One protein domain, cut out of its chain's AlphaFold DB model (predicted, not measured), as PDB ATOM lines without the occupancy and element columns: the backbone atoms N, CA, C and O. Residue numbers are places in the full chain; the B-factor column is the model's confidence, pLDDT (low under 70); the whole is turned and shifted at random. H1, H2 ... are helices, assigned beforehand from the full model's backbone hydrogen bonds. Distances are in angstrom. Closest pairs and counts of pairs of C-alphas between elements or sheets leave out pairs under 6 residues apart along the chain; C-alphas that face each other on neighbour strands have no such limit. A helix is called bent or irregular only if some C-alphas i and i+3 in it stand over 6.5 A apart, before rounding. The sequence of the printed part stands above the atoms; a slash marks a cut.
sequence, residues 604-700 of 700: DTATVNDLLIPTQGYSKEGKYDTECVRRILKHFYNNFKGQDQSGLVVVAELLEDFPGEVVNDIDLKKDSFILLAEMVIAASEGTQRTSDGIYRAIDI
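AT A GLANCE: This is residues 604 to 700 of the 700 residues of the protein "Phototropic-responsive NPH3 family protein" of Artemisia annua (UniProt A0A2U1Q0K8). Four helices lie roughly lengthwise to one another, with the hairpin of H3 and H4 in the middle, H2 on one side of it and H5 on the opposite side. The short helix H1 packs on part of H3, and a long loop, residues 612 to 625, leads from H1 to H2, with Tyr 618 in it at one extreme of the longest axis. The printed part has 97 residues with five named helices, in the order H1, H2, H3, H4, H5, and no named strand; the class is all helix. The whole is compact, with a radius of gyration of the C-alphas of 13.3 A, yet elongated in outline, spanning 44 by 26 by 20 A.

HOW THE PARTS SIT: H1, residues 608 to 611, touches H3, residues 645 to 662, with residues 654 to 658 of H3 alone; the closest C-alphas are those of Val 608 and Phe 658, 5.7 A apart. H1 is close to but not clearly touching H2, residues 626 to 639, with the C-alphas of Leu 611 and Val 629 closest at 6.4 A. H2 and H3 are near each other, with 8 pairs of C-alphas within 10 A and the closest 8.4 A apart. H2, with residues 626 to 630 alone, touches residues 672 to 679 of H4, residues 670 to 685, at a shallow tilt of 25 degrees, the same way; the C-alphas of Thr 626 and Ser 672 are closest, at 6.6 A. H3 is the hub, touching three other helices. H3 and H4 form a helical hairpin at a shallow tilt of 24 degrees, opposite ways, with the C-alphas of Ala 652 and Ala 683 closest at 5.3 A. H3 touches H5, residues 692 to 699, with residues 655 to 660 of H3 alone, at a shallow tilt of 11 degrees, the same way; the C-alphas of Glu 656 and Gly 693 are closest, at 4.4 A. H4 and H5 are close but not clearly touching, and H2 and H5 are apart. In H2, H4 and H5 every O i to N i+4 pair is within hydrogen-bond range, in H3 11 of 14 are, and H1 is too short for such a pair.

IN THESE COORDINATES: H1, Val 608 to Leu 611, begins with C-alpha 608 at (246.758, 216.117, 174.007) and measures 5.4 A from first to last C-alpha. H2, Thr 626 to Asn 639, measures 20.2 A. H3, Gln 645 to Val 662, is the longest helix at 18 residues and 26.2 A, beginning with C-alpha 645 at (249.028, 231.500, 185.851); it is only just irregular, with C-alphas 656 and 659 6.7 A apart. H4, Lys 670 to Glu 685, measures 22.5 A. H5, Asp 692 to Asp 699, measures 10.6 A and ends with C-alpha 699 at (263.162, 216.662, 163.523).

THE WHOLE: The two C-alphas farthest apart, those of Tyr 618 and Gln 643, are 44.2 A apart. The printed part has no cut, and Ile 700 is the chain's last residue. The link from H1 to H2 is long, with 14 residues; that from H2 to H3 is tight, and those from H3 to H4 and from H4 to H5 are short. The mean pLDDT of the printed part is 73.6, and 23 residues are under 70: residues 616 to 622, 641 to 646, 666, and 683 to 691.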
ATOM      1  N   ASP A 604     242.776 224.157 180.448       78.69
ATOM      2  CA  ASP A 604     243.688 223.842 181.553       78.69
ATOM      3  C   ASP A 604     243.483 222.437 182.152       78.69
ATOM      4  O   ASP A 604     244.333 221.950 182.889       78.69
ATOM      5  N   THR A 605     242.376 221.764 181.826       81.31
ATOM      6  CA  THR A 605     242.098 220.371 182.227       81.31
ATOM      7  C   THR A 605     242.177 219.374 181.066       81.31
ATOM      8  O   THR A 605     241.844 218.199 181.241       81.31
ATOM      9  N   ALA A 606     242.565 219.830 179.870       83.19
ATOM     10  CA  ALA A 606     242.613 219.011 178.665       83.19
ATOM     11  C   ALA A 606     243.919 218.211 178.548       83.19
ATOM     12  O   ALA A 606     244.973 218.607 179.038       83.19
ATOM     13  N   THR A 607     243.836 217.083 177.850       84.19
ATOM     14  CA  THR A 607     244.979 216.264 177.434       84.19
ATOM     15  C   THR A 607     245.229 216.413 175.934       84.19
ATOM     16  O   THR A 607     244.345 216.863 175.204       84.19
ATOM     17  N   VAL A 608     246.410 216.012 175.443       80.88
ATOM     18  CA  VAL A 608     246.758 216.117 174.007       80.88
ATOM     19  C   VAL A 608     245.705 215.421 173.137       80.88
ATOM     20  O   VAL A 608     245.245 215.983 172.147       80.88
ATOM     21  N   ASN A 609     245.222 214.255 173.578       79.69
ATOM     22  CA  ASN A 609     244.172 213.486 172.905       79.69
ATOM     23  C   ASN A 609     242.839 214.237 172.778       79.69
ATOM     24  O   ASN A 609     242.084 213.980 171.846       79.69
ATOM     25  N   ASP A 610     242.545 215.170 173.686       82.38
ATOM     26  CA  ASP A 610     241.319 215.970 173.633       82.38
ATOM     27  C   ASP A 610     241.388 217.060 172.547       82.38
ATOM     28  O   ASP A 610     240.347 217.594 172.158       82.38
ATOM     29  N   LEU A 611     242.590 217.377 172.050       80.44
ATOM     30  CA  LEU A 611     242.841 218.331 170.965       80.44
ATOM     31  C   LEU A 611     243.057 217.667 169.598       80.44
ATOM     32  O   LEU A 611     243.029 218.358 168.580       80.44
ATOM     33  N   LEU A 612     243.231 216.343 169.546       78.75
ATOM     34  CA  LEU A 612     243.370 215.576 168.303       78.75
ATOM     35  C   LEU A 612     242.011 215.414 167.600       78.75
ATOM     36  O   LEU A 612     241.402 214.345 167.597       78.75
ATOM     37  N   ILE A 613     241.516 216.502 167.011       78.00
ATOM     38  CA  ILE A 613     240.236 216.543 166.296       78.00
ATOM     39  C   ILE A 613     240.478 216.156 164.829       78.00
ATOM     40  O   ILE A 613     241.153 216.907 164.126       78.00
ATOM     41  N   PRO A 614     239.941 215.027 164.330       74.88
ATOM     42  CA  PRO A 614     240.194 214.593 162.960       74.88
ATOM     43  C   PRO A 614     239.490 215.467 161.908       74.88
ATOM     44  O   PRO A 614     238.399 215.998 162.148       74.88
ATOM     45  N   THR A 615     240.102 215.586 160.728       71.06
ATOM     46  CA  THR A 615     239.479 216.114 159.499       71.06
ATOM     47  C   THR A 615     238.587 215.044 158.847       71.06
ATOM     48  O   THR A 615     238.775 213.847 159.054       71.06
ATOM     49  N   GLN A 616     237.547 215.452 158.110       62.97
ATOM     50  CA  GLN A 616     236.548 214.534 157.543       62.97
ATOM     51  C   GLN A 616     236.778 214.273 156.045       62.97
ATOM     52  O   GLN A 616     236.889 215.217 155.269       62.97
ATOM     53  N   GLY A 617     236.733 212.996 155.637       49.66
ATOM     54  CA  GLY A 617     236.632 212.552 154.235       49.66
ATOM     55  C   GLY A 617     237.933 212.592 153.416       49.66
ATOM     56  O   GLY A 617     238.916 213.191 153.831       49.66
ATOM     57  N   TYR A 618     237.906 211.947 152.237       41.56
ATOM     58  CA  TYR A 618     238.989 211.704 151.249       41.56
ATOM     59  C   TYR A 618     239.691 212.952 150.654       41.56
ATOM     60  O   TYR A 618     240.118 212.951 149.496       41.56
ATOM     61  N   SER A 619     239.794 214.046 151.400       49.81
ATOM     62  CA  SER A 619     240.548 215.229 150.998       49.81
ATOM     63  C   SER A 619     242.001 215.121 151.468       49.81
ATOM     64  O   SER A 619     242.283 214.556 152.517       49.81
ATOM     65  N   LYS A 620     242.934 215.668 150.680       50.53
ATOM     66  CA  LYS A 620     244.382 215.721 150.972       50.53
ATOM     67  C   LYS A 620     244.735 216.727 152.084       50.53
ATOM     68  O   LYS A 620     245.747 217.421 151.994       50.53
ATOM     69  N   GLU A 621     243.840 216.934 153.041       56.56
ATOM     70  CA  GLU A 621     244.052 217.827 154.175       56.56
ATOM     71  C   GLU A 621     244.382 216.961 155.382       56.56
ATOM     72  O   GLU A 621     243.646 216.019 155.655       56.56
ATOM     73  N   GLY A 622     245.506 217.256 156.045       62.31
ATOM     74  CA  GLY A 622     246.057 216.469 157.148       62.31
ATOM     75  C   GLY A 622     245.021 215.852 158.092       62.31
ATOM     76  O   GLY A 622     244.001 216.467 158.398       62.31
ATOM     77  N   LYS A 623     245.309 214.640 158.569       71.56
ATOM     78  CA  LYS A 623     244.614 213.846 159.591       71.56
ATOM     79  C   LYS A 623     243.988 214.646 160.742       71.56
ATOM     80  O   LYS A 623     242.956 214.207 161.248       71.56
ATOM     81  N   TYR A 624     244.563 215.772 161.173       77.12
ATOM     82  CA  TYR A 624     244.033 216.590 162.277       77.12
ATOM     83  C   TYR A 624     243.719 218.044 161.879       77.12
ATOM     84  O   TYR A 624     244.495 218.709 161.194       77.12
ATOM     85  N   ASP A 625     242.595 218.583 162.371       77.88
ATOM     86  CA  ASP A 625     242.185 219.973 162.133       77.88
ATOM     87  C   ASP A 625     242.883 220.936 163.107       77.88
ATOM     88  O   ASP A 625     242.400 221.257 164.199       77.88
ATOM     89  N   THR A 626     244.021 221.441 162.647       75.88
ATOM     90  CA  THR A 626     244.849 222.437 163.337       75.88
ATOM     91  C   THR A 626     244.164 223.803 163.492       75.88
ATOM     92  O   THR A 626     244.371 224.498 164.490       75.88
ATOM     93  N   GLU A 627     243.263 224.175 162.577       78.44
ATOM     94  CA  GLU A 627     242.497 225.426 162.631       78.44
ATOM     95  C   GLU A 627     241.422 225.411 163.728       78.44
ATOM     96  O   GLU A 627     241.113 226.448 164.322       78.44
ATOM     97  N   CYS A 628     240.857 224.243 164.035       84.31
ATOM     98  CA  CYS A 628     239.951 224.050 165.165       84.31
ATOM     99  C   CYS A 628     240.650 224.335 166.489       84.31
ATOM    100  O   CYS A 628     240.164 225.124 167.300       84.31
ATOM    101  N   VAL A 629     241.826 223.735 166.671       82.81
ATOM    102  CA  VAL A 629     242.645 223.910 167.872       82.81
ATOM    103  C   VAL A 629     243.051 225.374 168.030       82.81
ATOM    104  O   VAL A 629     242.954 225.927 169.126       82.81
ATOM    105  N   ARG A 630     243.375 226.061 166.926       79.44
ATOM    106  CA  ARG A 630     243.630 227.507 166.925       79.44
ATOM    107  C   ARG A 630     242.443 228.330 167.423       79.44
ATOM    108  O   ARG A 630     242.634 229.265 168.205       79.44
ATOM    109  N   ARG A 631     241.214 228.007 167.009       86.00
ATOM    110  CA  ARG A 631     240.006 228.699 167.497       86.00
ATOM    111  C   ARG A 631     239.730 228.417 168.973       86.00
ATOM    112  O   ARG A 631     239.446 229.359 169.711       86.00
ATOM    113  N   ILE A 632     239.901 227.172 169.421       86.44
ATOM    114  CA  ILE A 632     239.781 226.789 170.839       86.44
ATOM    115  C   ILE A 632     240.764 227.594 171.698       86.44
ATOM    116  O   ILE A 632     240.373 228.187 172.704       86.44
ATOM    117  N   LEU A 633     242.023 227.687 171.270       81.12
ATOM    118  CA  LEU A 633     243.044 228.467 171.968       81.12
ATOM    119  C   LEU A 633     242.741 229.960 171.979       81.12
ATOM    120  O   LEU A 633     242.876 230.606 173.015       81.12
ATOM    121  N   LYS A 634     242.267 230.518 170.862       83.75
ATOM    122  CA  LYS A 634     241.815 231.913 170.818       83.75
ATOM    123  C   LYS A 634     240.734 232.178 171.872       83.75
ATOM    124  O   LYS A 634     240.778 233.205 172.547       83.75
ATOM    125  N   HIS A 635     239.786 231.257 172.044       86.31
ATOM    126  CA  HIS A 635     238.757 231.352 173.084       86.31
ATOM    127  C   HIS A 635     239.319 231.202 174.500       86.31
ATOM    128  O   HIS A 635     238.835 231.890 175.401       86.31
ATOM    129  N   PHE A 636     240.346 230.375 174.706       84.06
ATOM    130  CA  PHE A 636     241.067 230.293 175.979       84.06
ATOM    131  C   PHE A 636     241.730 231.633 176.329       84.06
ATOM    132  O   PHE A 636     241.410 232.216 177.363       84.06
ATOM    133  N   TYR A 637     242.553 232.193 175.434       78.62
ATOM    134  CA  TYR A 637     243.241 233.470 175.667       78.62
ATOM    135  C   TYR A 637     242.279 234.650 175.848       78.62
ATOM    136  O   TYR A 637     242.502 235.493 176.713       78.62
ATOM    137  N   ASN A 638     241.172 234.697 175.099       80.50
ATOM    138  CA  ASN A 638     240.152 235.740 175.263       80.50
ATOM    139  C   ASN A 638     239.430 235.669 176.620       80.50
ATOM    140  O   ASN A 638     238.967 236.692 177.122       80.50
ATOM    141  N   ASN A 639     239.300 234.471 177.201       74.69
ATOM    142  CA  ASN A 639     238.675 234.266 178.510       74.69
ATOM    143  C   ASN A 639     239.689 234.263 179.667       74.69
ATOM    144  O   ASN A 639     239.281 234.221 180.831       74.69
ATOM    145  N   PHE A 640     240.989 234.330 179.368       70.06
ATOM    146  CA  PHE A 640     242.056 234.300 180.356       70.06
ATOM    147  C   PHE A 640     242.070 235.592 181.181       70.06
ATOM    148  O   PHE A 640     242.404 236.678 180.705       70.06
ATOM    149  N   LYS A 641     241.712 235.480 182.461       62.47
ATOM    150  CA  LYS A 641     241.897 236.549 183.444       62.47
ATOM    151  C   LYS A 641     243.269 236.314 184.064       62.47
ATOM    152  O   LYS A 641     243.441 235.297 184.719       62.47
ATOM    153  N   GLY A 642     244.224 237.228 183.874       59.47
ATOM    154  CA  GLY A 642     245.656 237.082 184.215       59.47
ATOM    155  C   GLY A 642     246.058 236.708 185.657       59.47
ATOM    156  O   GLY A 642     247.227 236.831 186.002       59.47
ATOM    157  N   GLN A 643     245.123 236.278 186.505       56.03
ATOM    158  CA  GLN A 643     245.339 235.725 187.841       56.03
ATOM    159  C   GLN A 643     245.582 234.200 187.838       56.03
ATOM    160  O   GLN A 643     246.105 233.690 188.823       56.03
ATOM    161  N   ASP A 644     245.258 233.484 186.753       60.66
ATOM    162  CA  ASP A 644     245.297 232.012 186.685       60.66
ATOM    163  C   ASP A 644     246.563 231.479 185.978       60.66
ATOM    164  O   ASP A 644     246.512 230.758 184.979       60.66
ATOM    165  N   GLN A 645     247.744 231.882 186.465       67.06
ATOM    166  CA  GLN A 645     249.028 231.500 185.851       67.06
ATOM    167  C   GLN A 645     249.231 229.977 185.780       67.06
ATOM    168  O   GLN A 645     249.868 229.497 184.849       67.06
ATOM    169  N   SER A 646     248.650 229.208 186.705       69.25
ATOM    170  CA  SER A 646     248.685 227.741 186.679       69.25
ATOM    171  C   SER A 646     247.994 227.146 185.454       69.25
ATOM    172  O   SER A 646     248.531 226.216 184.861       69.25
ATOM    173  N   GLY A 647     246.849 227.694 185.037       72.88
ATOM    174  CA  GLY A 647     246.139 227.209 183.850       72.88
ATOM    175  C   GLY A 647     246.910 227.494 182.560       72.88
ATOM    176  O   GLY A 647     246.990 226.640 181.684       72.88
ATOM    177  N   LEU A 648     247.558 228.663 182.474       75.25
ATOM    178  CA  LEU A 648     248.424 229.027 181.344       75.25
ATOM    179  C   LEU A 648     249.615 228.067 181.203       75.25
ATOM    180  O   LEU A 648     249.970 227.683 180.094       75.25
ATOM    181  N   VAL A 649     250.209 227.662 182.329       74.75
ATOM    182  CA  VAL A 649     251.342 226.723 182.380       74.75
ATOM    183  C   VAL A 649     250.936 225.333 181.886       74.75
ATOM    184  O   VAL A 649     251.683 224.735 181.115       74.75
ATOM    185  N   VAL A 650     249.753 224.839 182.270       79.06
ATOM    186  CA  VAL A 650     249.244 223.539 181.796       79.06
ATOM    187  C   VAL A 650     248.925 223.578 180.301       79.06
ATOM    188  O   VAL A 650     249.275 222.654 179.574       79.06
ATOM    189  N   VAL A 651     248.322 224.666 179.811       79.62
ATOM    190  CA  VAL A 651     248.052 224.824 178.372       79.62
ATOM    191  C   VAL A 651     249.347 224.955 177.564       79.62
ATOM    192  O   VAL A 651     249.426 224.410 176.468       79.62
ATOM    193  N   ALA A 652     250.383 225.614 178.089       75.62
ATOM    194  CA  ALA A 652     251.690 225.668 177.430       75.62
ATOM    195  C   ALA A 652     252.352 224.278 177.343       75.62
ATOM    196  O   ALA A 652     252.834 223.911 176.278       75.62
ATOM    197  N   GLU A 653     252.298 223.477 178.414       78.94
ATOM    198  CA  GLU A 653     252.736 222.064 178.420       78.94
ATOM    199  C   GLU A 653     251.990 221.228 177.372       78.94
ATOM    200  O   GLU A 653     252.595 220.530 176.562       78.94
ATOM    201  N   LEU A 654     250.662 221.354 177.344       82.81
ATOM    202  CA  LEU A 654     249.797 220.668 176.390       82.81
ATOM    203  C   LEU A 654     250.183 220.975 174.933       82.81
ATOM    204  O   LEU A 654     250.124 220.099 174.067       82.81
ATOM    205  N   LEU A 655     250.581 222.219 174.662       78.31
ATOM    206  CA  LEU A 655     250.998 222.673 173.341       78.31
ATOM    207  C   LEU A 655     252.444 222.325 172.991       78.31
ATOM    208  O   LEU A 655     252.766 222.311 171.810       78.31
ATOM    209  N   GLU A 656     253.308 221.997 173.947       76.56
ATOM    210  CA  GLU A 656     254.635 221.449 173.636       76.56
ATOM    211  C   GLU A 656     254.544 220.000 173.126       76.56
ATOM    212  O   GLU A 656     255.315 219.587 172.254       76.56
ATOM    213  N   ASP A 657     253.561 219.235 173.604       79.50
ATOM    214  CA  ASP A 657     253.368 217.840 173.197       79.50
ATOM    215  C   ASP A 657     252.509 217.683 171.933       79.50
ATOM    216  O   ASP A 657     252.763 216.793 171.120       79.50
ATOM    217  N   PHE A 658     251.546 218.580 171.705       80.88
ATOM    218  CA  PHE A 658     250.618 218.505 170.570       80.88
ATOM    219  C   PHE A 658     251.282 218.488 169.169       80.88
ATOM    220  O   PHE A 658     250.911 217.632 168.362       80.88
ATOM    221  N   PRO A 659     252.277 219.339 168.838       77.31
ATOM    222  CA  PRO A 659     252.944 219.322 167.535       77.31
ATOM    223  C   PRO A 659     253.619 217.987 167.216       77.31
ATOM    224  O   PRO A 659     253.580 217.556 166.071       77.31
ATOM    225  N   GLY A 660     254.189 217.306 168.219       72.50
ATOM    226  CA  GLY A 660     254.836 216.006 168.021       72.50
ATOM    227  C   GLY A 660     253.863 214.914 167.566       72.50
ATOM    228  O   GLY A 660     254.234 214.046 166.784       72.50
ATOM    229  N   GLU A 661     252.604 214.985 168.001       79.31
ATOM    230  CA  GLU A 661     251.550 214.061 167.565       79.31
ATOM    231  C   GLU A 661     250.978 214.427 166.189       79.31
ATOM    232  O   GLU A 661     250.616 213.543 165.409       79.31
ATOM    233  N   VAL A 662     250.911 215.725 165.871       75.88
ATOM    234  CA  VAL A 662     250.351 216.218 164.605       75.88
ATOM    235  C   VAL A 662     251.337 216.097 163.444       75.88
ATOM    236  O   VAL A 662     250.896 215.837 162.337       75.88
ATOM    237  N   VAL A 663     252.652 216.221 163.651       74.00
ATOM    238  CA  VAL A 663     253.641 216.071 162.558       74.00
ATOM    239  C   VAL A 663     253.762 214.632 162.044       74.00
ATOM    240  O   VAL A 663     254.139 214.420 160.897       74.00
ATOM    241  N   ASN A 664     253.317 213.636 162.815       73.12
ATOM    242  CA  ASN A 664     253.190 212.254 162.328       73.12
ATOM    243  C   ASN A 664     252.150 212.092 161.192       73.12
ATOM    244  O   ASN A 664     251.967 210.998 160.654       73.12
ATOM    245  N   ASP A 665     251.429 213.157 160.855       73.81
ATOM    246  CA  ASP A 665     250.498 213.247 159.744       73.81
ATOM    247  C   ASP A 665     251.210 213.622 158.434       73.81
ATOM    248  O   ASP A 665     251.644 214.757 158.233       73.81
ATOM    249  N   ILE A 666     251.287 212.657 157.515       67.50
ATOM    250  CA  ILE A 666     251.991 212.783 156.226       67.50
ATOM    251  C   ILE A 666     251.404 213.911 155.354       67.50
ATOM    252  O   ILE A 666     252.110 214.464 154.510       67.50
ATOM    253  N   ASP A 667     250.137 214.276 155.567       71.62
ATOM    254  CA  ASP A 667     249.415 215.274 154.774       71.62
ATOM    255  C   ASP A 667     249.362 216.669 155.447       71.62
ATOM    256  O   ASP A 667     248.636 217.566 154.995       71.62
ATOM    257  N   LEU A 668     250.142 216.899 156.514       74.88
ATOM    258  CA  LEU A 668     250.228 218.199 157.186       74.88
ATOM    259  C   LEU A 668     250.847 219.270 156.267       74.88
ATOM    260  O   LEU A 668     251.985 219.170 155.805       74.88
ATOM    261  N   LYS A 669     250.111 220.362 156.027       79.25
ATOM    262  CA  LYS A 669     250.589 221.485 155.201       79.25
ATOM    263  C   LYS A 669     251.619 222.326 155.962       79.25
ATOM    264  O   LYS A 669     251.442 222.628 157.141       79.25
ATOM    265  N   LYS A 670     252.634 222.825 155.243       80.06
ATOM    266  CA  LYS A 670     253.666 223.739 155.775       80.06
ATOM    267  C   LYS A 670     253.071 224.934 156.529       80.06
ATOM    268  O   LYS A 670     253.538 225.259 157.613       80.06
ATOM    269  N   ASP A 671     252.050 225.579 155.968       76.75
ATOM    270  CA  ASP A 671     251.446 226.767 156.584       76.75
ATOM    271  C   ASP A 671     250.713 226.419 157.890       76.75
ATOM    272  O   ASP A 671     250.797 227.165 158.860       76.75
ATOM    273  N   SER A 672     250.070 225.248 157.957       74.94
ATOM    274  CA  SER A 672     249.457 224.731 159.187       74.94
ATOM    275  C   SER A 672     250.504 224.447 160.263       74.94
ATOM    276  O   SER A 672     250.288 224.779 161.424       74.94
ATOM    277  N   PHE A 673     251.662 223.896 159.885       79.06
ATOM    278  CA  PHE A 673     252.777 223.695 160.809       79.06
ATOM    279  C   PHE A 673     253.346 225.021 161.338       79.06
ATOM    280  O   PHE A 673     253.575 225.154 162.537       79.06
ATOM    281  N   ILE A 674     253.520 226.027 160.471       80.25
ATOM    282  CA  ILE A 674     253.982 227.364 160.881       80.25
ATOM    283  C   ILE A 674     252.999 227.992 161.874       80.25
ATOM    284  O   ILE A 674     253.427 228.484 162.913       80.25
ATOM    285  N   LEU A 675     251.692 227.914 161.607       74.06
ATOM    286  CA  LEU A 675     250.663 228.425 162.517       74.06
ATOM    287  C   LEU A 675     250.696 227.724 163.880       74.06
ATOM    288  O   LEU A 675     250.594 228.388 164.909       74.06
ATOM    289  N   LEU A 676     250.886 226.400 163.910       73.81
ATOM    290  CA  LEU A 676     251.063 225.664 165.164       73.81
ATOM    291  C   LEU A 676     252.307 226.128 165.923       73.81
ATOM    292  O   LEU A 676     252.226 226.369 167.125       73.81
ATOM    293  N   ALA A 677     253.438 226.299 165.237       76.69
ATOM    294  CA  ALA A 677     254.665 226.787 165.856       76.69
ATOM    295  C   ALA A 677     254.487 228.204 166.434       76.69
ATOM    296  O   ALA A 677     254.883 228.449 167.571       76.69
ATOM    297  N   GLU A 678     253.831 229.115 165.709       77.50
ATOM    298  CA  GLU A 678     253.496 230.460 166.198       77.50
ATOM    299  C   GLU A 678     252.608 230.415 167.451       77.50
ATOM    300  O   GLU A 678     252.827 231.169 168.399       77.50
ATOM    301  N   MET A 679     251.629 229.506 167.489       72.62
ATOM    302  CA  MET A 679     250.743 229.321 168.642       72.62
ATOM    303  C   MET A 679     251.485 228.801 169.878       72.62
ATOM    304  O   MET A 679     251.212 229.261 170.988       72.62
ATOM    305  N   VAL A 680     252.418 227.863 169.693       73.31
ATOM    306  CA  VAL A 680     253.263 227.330 170.771       73.31
ATOM    307  C   VAL A 680     254.200 228.417 171.293       73.31
ATOM    308  O   VAL A 680     254.262 228.629 172.499       73.31
ATOM    309  N   ILE A 681     254.849 229.179 170.404       74.81
ATOM    310  CA  ILE A 681     255.718 230.305 170.785       74.81
ATOM    311  C   ILE A 681     254.935 231.338 171.602       74.81
ATOM    312  O   ILE A 681     255.378 231.722 172.683       74.81
ATOM    313  N   ALA A 682     253.739 231.726 171.148       72.44
ATOM    314  CA  ALA A 682     252.885 232.668 171.870       72.44
ATOM    315  C   ALA A 682     252.474 232.158 173.267       72.44
ATOM    316  O   ALA A 682     252.351 232.948 174.204       72.44
ATOM    317  N   ALA A 683     252.288 230.842 173.435       69.62
ATOM    318  CA  ALA A 683     252.018 230.227 174.736       69.62
ATOM    319  C   ALA A 683     253.259 230.205 175.653       69.62
ATOM    320  O   ALA A 683     253.154 230.441 176.863       69.62
ATOM    321  N   SER A 684     254.441 229.962 175.082       69.06
ATOM    322  CA  SER A 684     255.717 229.906 175.803       69.06
ATOM    323  C   SER A 684     256.220 231.290 176.237       69.06
ATOM    324  O   SER A 684     256.792 231.416 177.323       69.06
ATOM    325  N   GLU A 685     255.955 232.349 175.460       68.56
ATOM    326  CA  GLU A 685     256.301 233.741 175.805       68.56
ATOM    327  C   GLU A 685     255.682 234.188 177.143       68.56
ATOM    328  O   GLU A 685     256.279 234.979 177.877       68.56
ATOM    329  N   GLY A 686     254.518 233.634 177.506       61.97
ATOM    330  CA  GLY A 686     253.846 233.889 178.782       61.97
ATOM    331  C   GLY A 686     254.328 233.042 179.969       61.97
ATOM    332  O   GLY A 686     253.936 233.332 181.099       61.97
ATOM    333  N   THR A 687     255.148 232.004 179.749       63.81
ATOM    334  CA  THR A 687     255.453 230.960 180.754       63.81
ATOM    335  C   THR A 687     256.949 230.647 180.951       63.81
ATOM    336  O   THR A 687     257.278 229.828 181.806       63.81
ATOM    337  N   GLN A 688     257.866 231.328 180.242       61.00
ATOM    338  CA  GLN A 688     259.338 231.152 180.331       61.00
ATOM    339  C   GLN A 688     259.844 229.715 180.054       61.00
ATOM    340  O   GLN A 688     260.889 229.317 180.573       61.00
ATOM    341  N   ARG A 689     259.130 228.932 179.235       64.06
ATOM    342  CA  ARG A 689     259.501 227.546 178.883       64.06
ATOM    343  C   ARG A 689     260.271 227.403 177.569       64.06
ATOM    344  O   ARG A 689     260.300 228.321 176.751       64.06
ATOM    345  N   THR A 690     260.936 226.255 177.408       62.25
ATOM    346  CA  THR A 690     261.765 225.908 176.248       62.25
ATOM    347  C   THR A 690     260.909 225.370 175.102       62.25
ATOM    348  O   THR A 690     260.045 224.527 175.287       62.25
ATOM    349  N   SER A 691     261.164 225.827 173.875       67.06
ATOM    350  CA  SER A 691     260.431 225.407 172.669       67.06
ATOM    351  C   SER A 691     260.824 224.011 172.153       67.06
ATOM    352  O   SER A 691     260.799 223.761 170.948       67.06
ATOM    353  N   ASP A 692     261.194 223.093 173.050       70.38
ATOM    354  CA  ASP A 692     261.749 221.774 172.716       70.38
ATOM    355  C   ASP A 692     260.746 220.911 171.936       70.38
ATOM    356  O   ASP A 692     261.133 220.140 171.058       70.38
ATOM    357  N   GLY A 693     259.445 221.106 172.183       71.56
ATOM    358  CA  GLY A 693     258.361 220.472 171.430       71.56
ATOM    359  C   GLY A 693     258.337 220.839 169.942       71.56
ATOM    360  O   GLY A 693     258.091 219.971 169.107       71.56
ATOM    361  N   ILE A 694     258.663 222.091 169.592       74.75
ATOM    362  CA  ILE A 694     258.764 222.537 168.192       74.75
ATOM    363  C   ILE A 694     260.000 221.923 167.538       74.75
ATOM    364  O   ILE A 694     259.899 221.426 166.423       74.75
ATOM    365  N   TYR A 695     261.151 221.916 168.218       75.44
ATOM    366  CA  TYR A 695     262.371 221.302 167.677       75.44
ATOM    367  C   TYR A 695     262.177 219.809 167.408       75.44
ATOM    368  O   TYR A 695     262.477 219.343 166.314       75.44
ATOM    369  N   ARG A 696     261.566 219.084 168.353       76.62
ATOM    370  CA  ARG A 696     261.185 217.676 168.179       76.62
ATOM    371  C   ARG A 696     260.247 217.472 166.986       76.62
ATOM    372  O   ARG A 696     260.391 216.491 166.275       76.62
ATOM    373  N   ALA A 697     259.310 218.389 166.769       77.62
ATOM    374  CA  ALA A 697     258.382 218.342 165.644       77.62
ATOM    375  C   ALA A 697     259.010 218.783 164.303       77.62
ATOM    376  O   ALA A 697     258.445 218.491 163.264       77.62
ATOM    377  N   ILE A 698     260.147 219.488 164.299       78.00
ATOM    378  CA  ILE A 698     260.932 219.777 163.081       78.00
ATOM    379  C   ILE A 698     261.819 218.577 162.707       78.00
ATOM    380  O   ILE A 698     262.103 218.378 161.528       78.00
ATOM    381  N   ASP A 699     262.290 217.828 163.708       76.88
ATOM    382  CA  ASP A 699     263.162 216.662 163.523       76.88
ATOM    383  C   ASP A 699     262.419 215.416 163.001       76.88
ATOM    384  O   ASP A 699     263.038 214.593 162.320       76.88
ATOM    385  N   ILE A 700     261.133 215.259 163.348       71.44
ATOM    386  CA  ILE A 700     260.212 214.244 162.791       71.44
ATOM    387  C   ILE A 700     259.833 214.650 161.367       71.44
ATOM    388  O   ILE A 700     259.912 213.770 160.476       71.44
TER     389      ILE A 700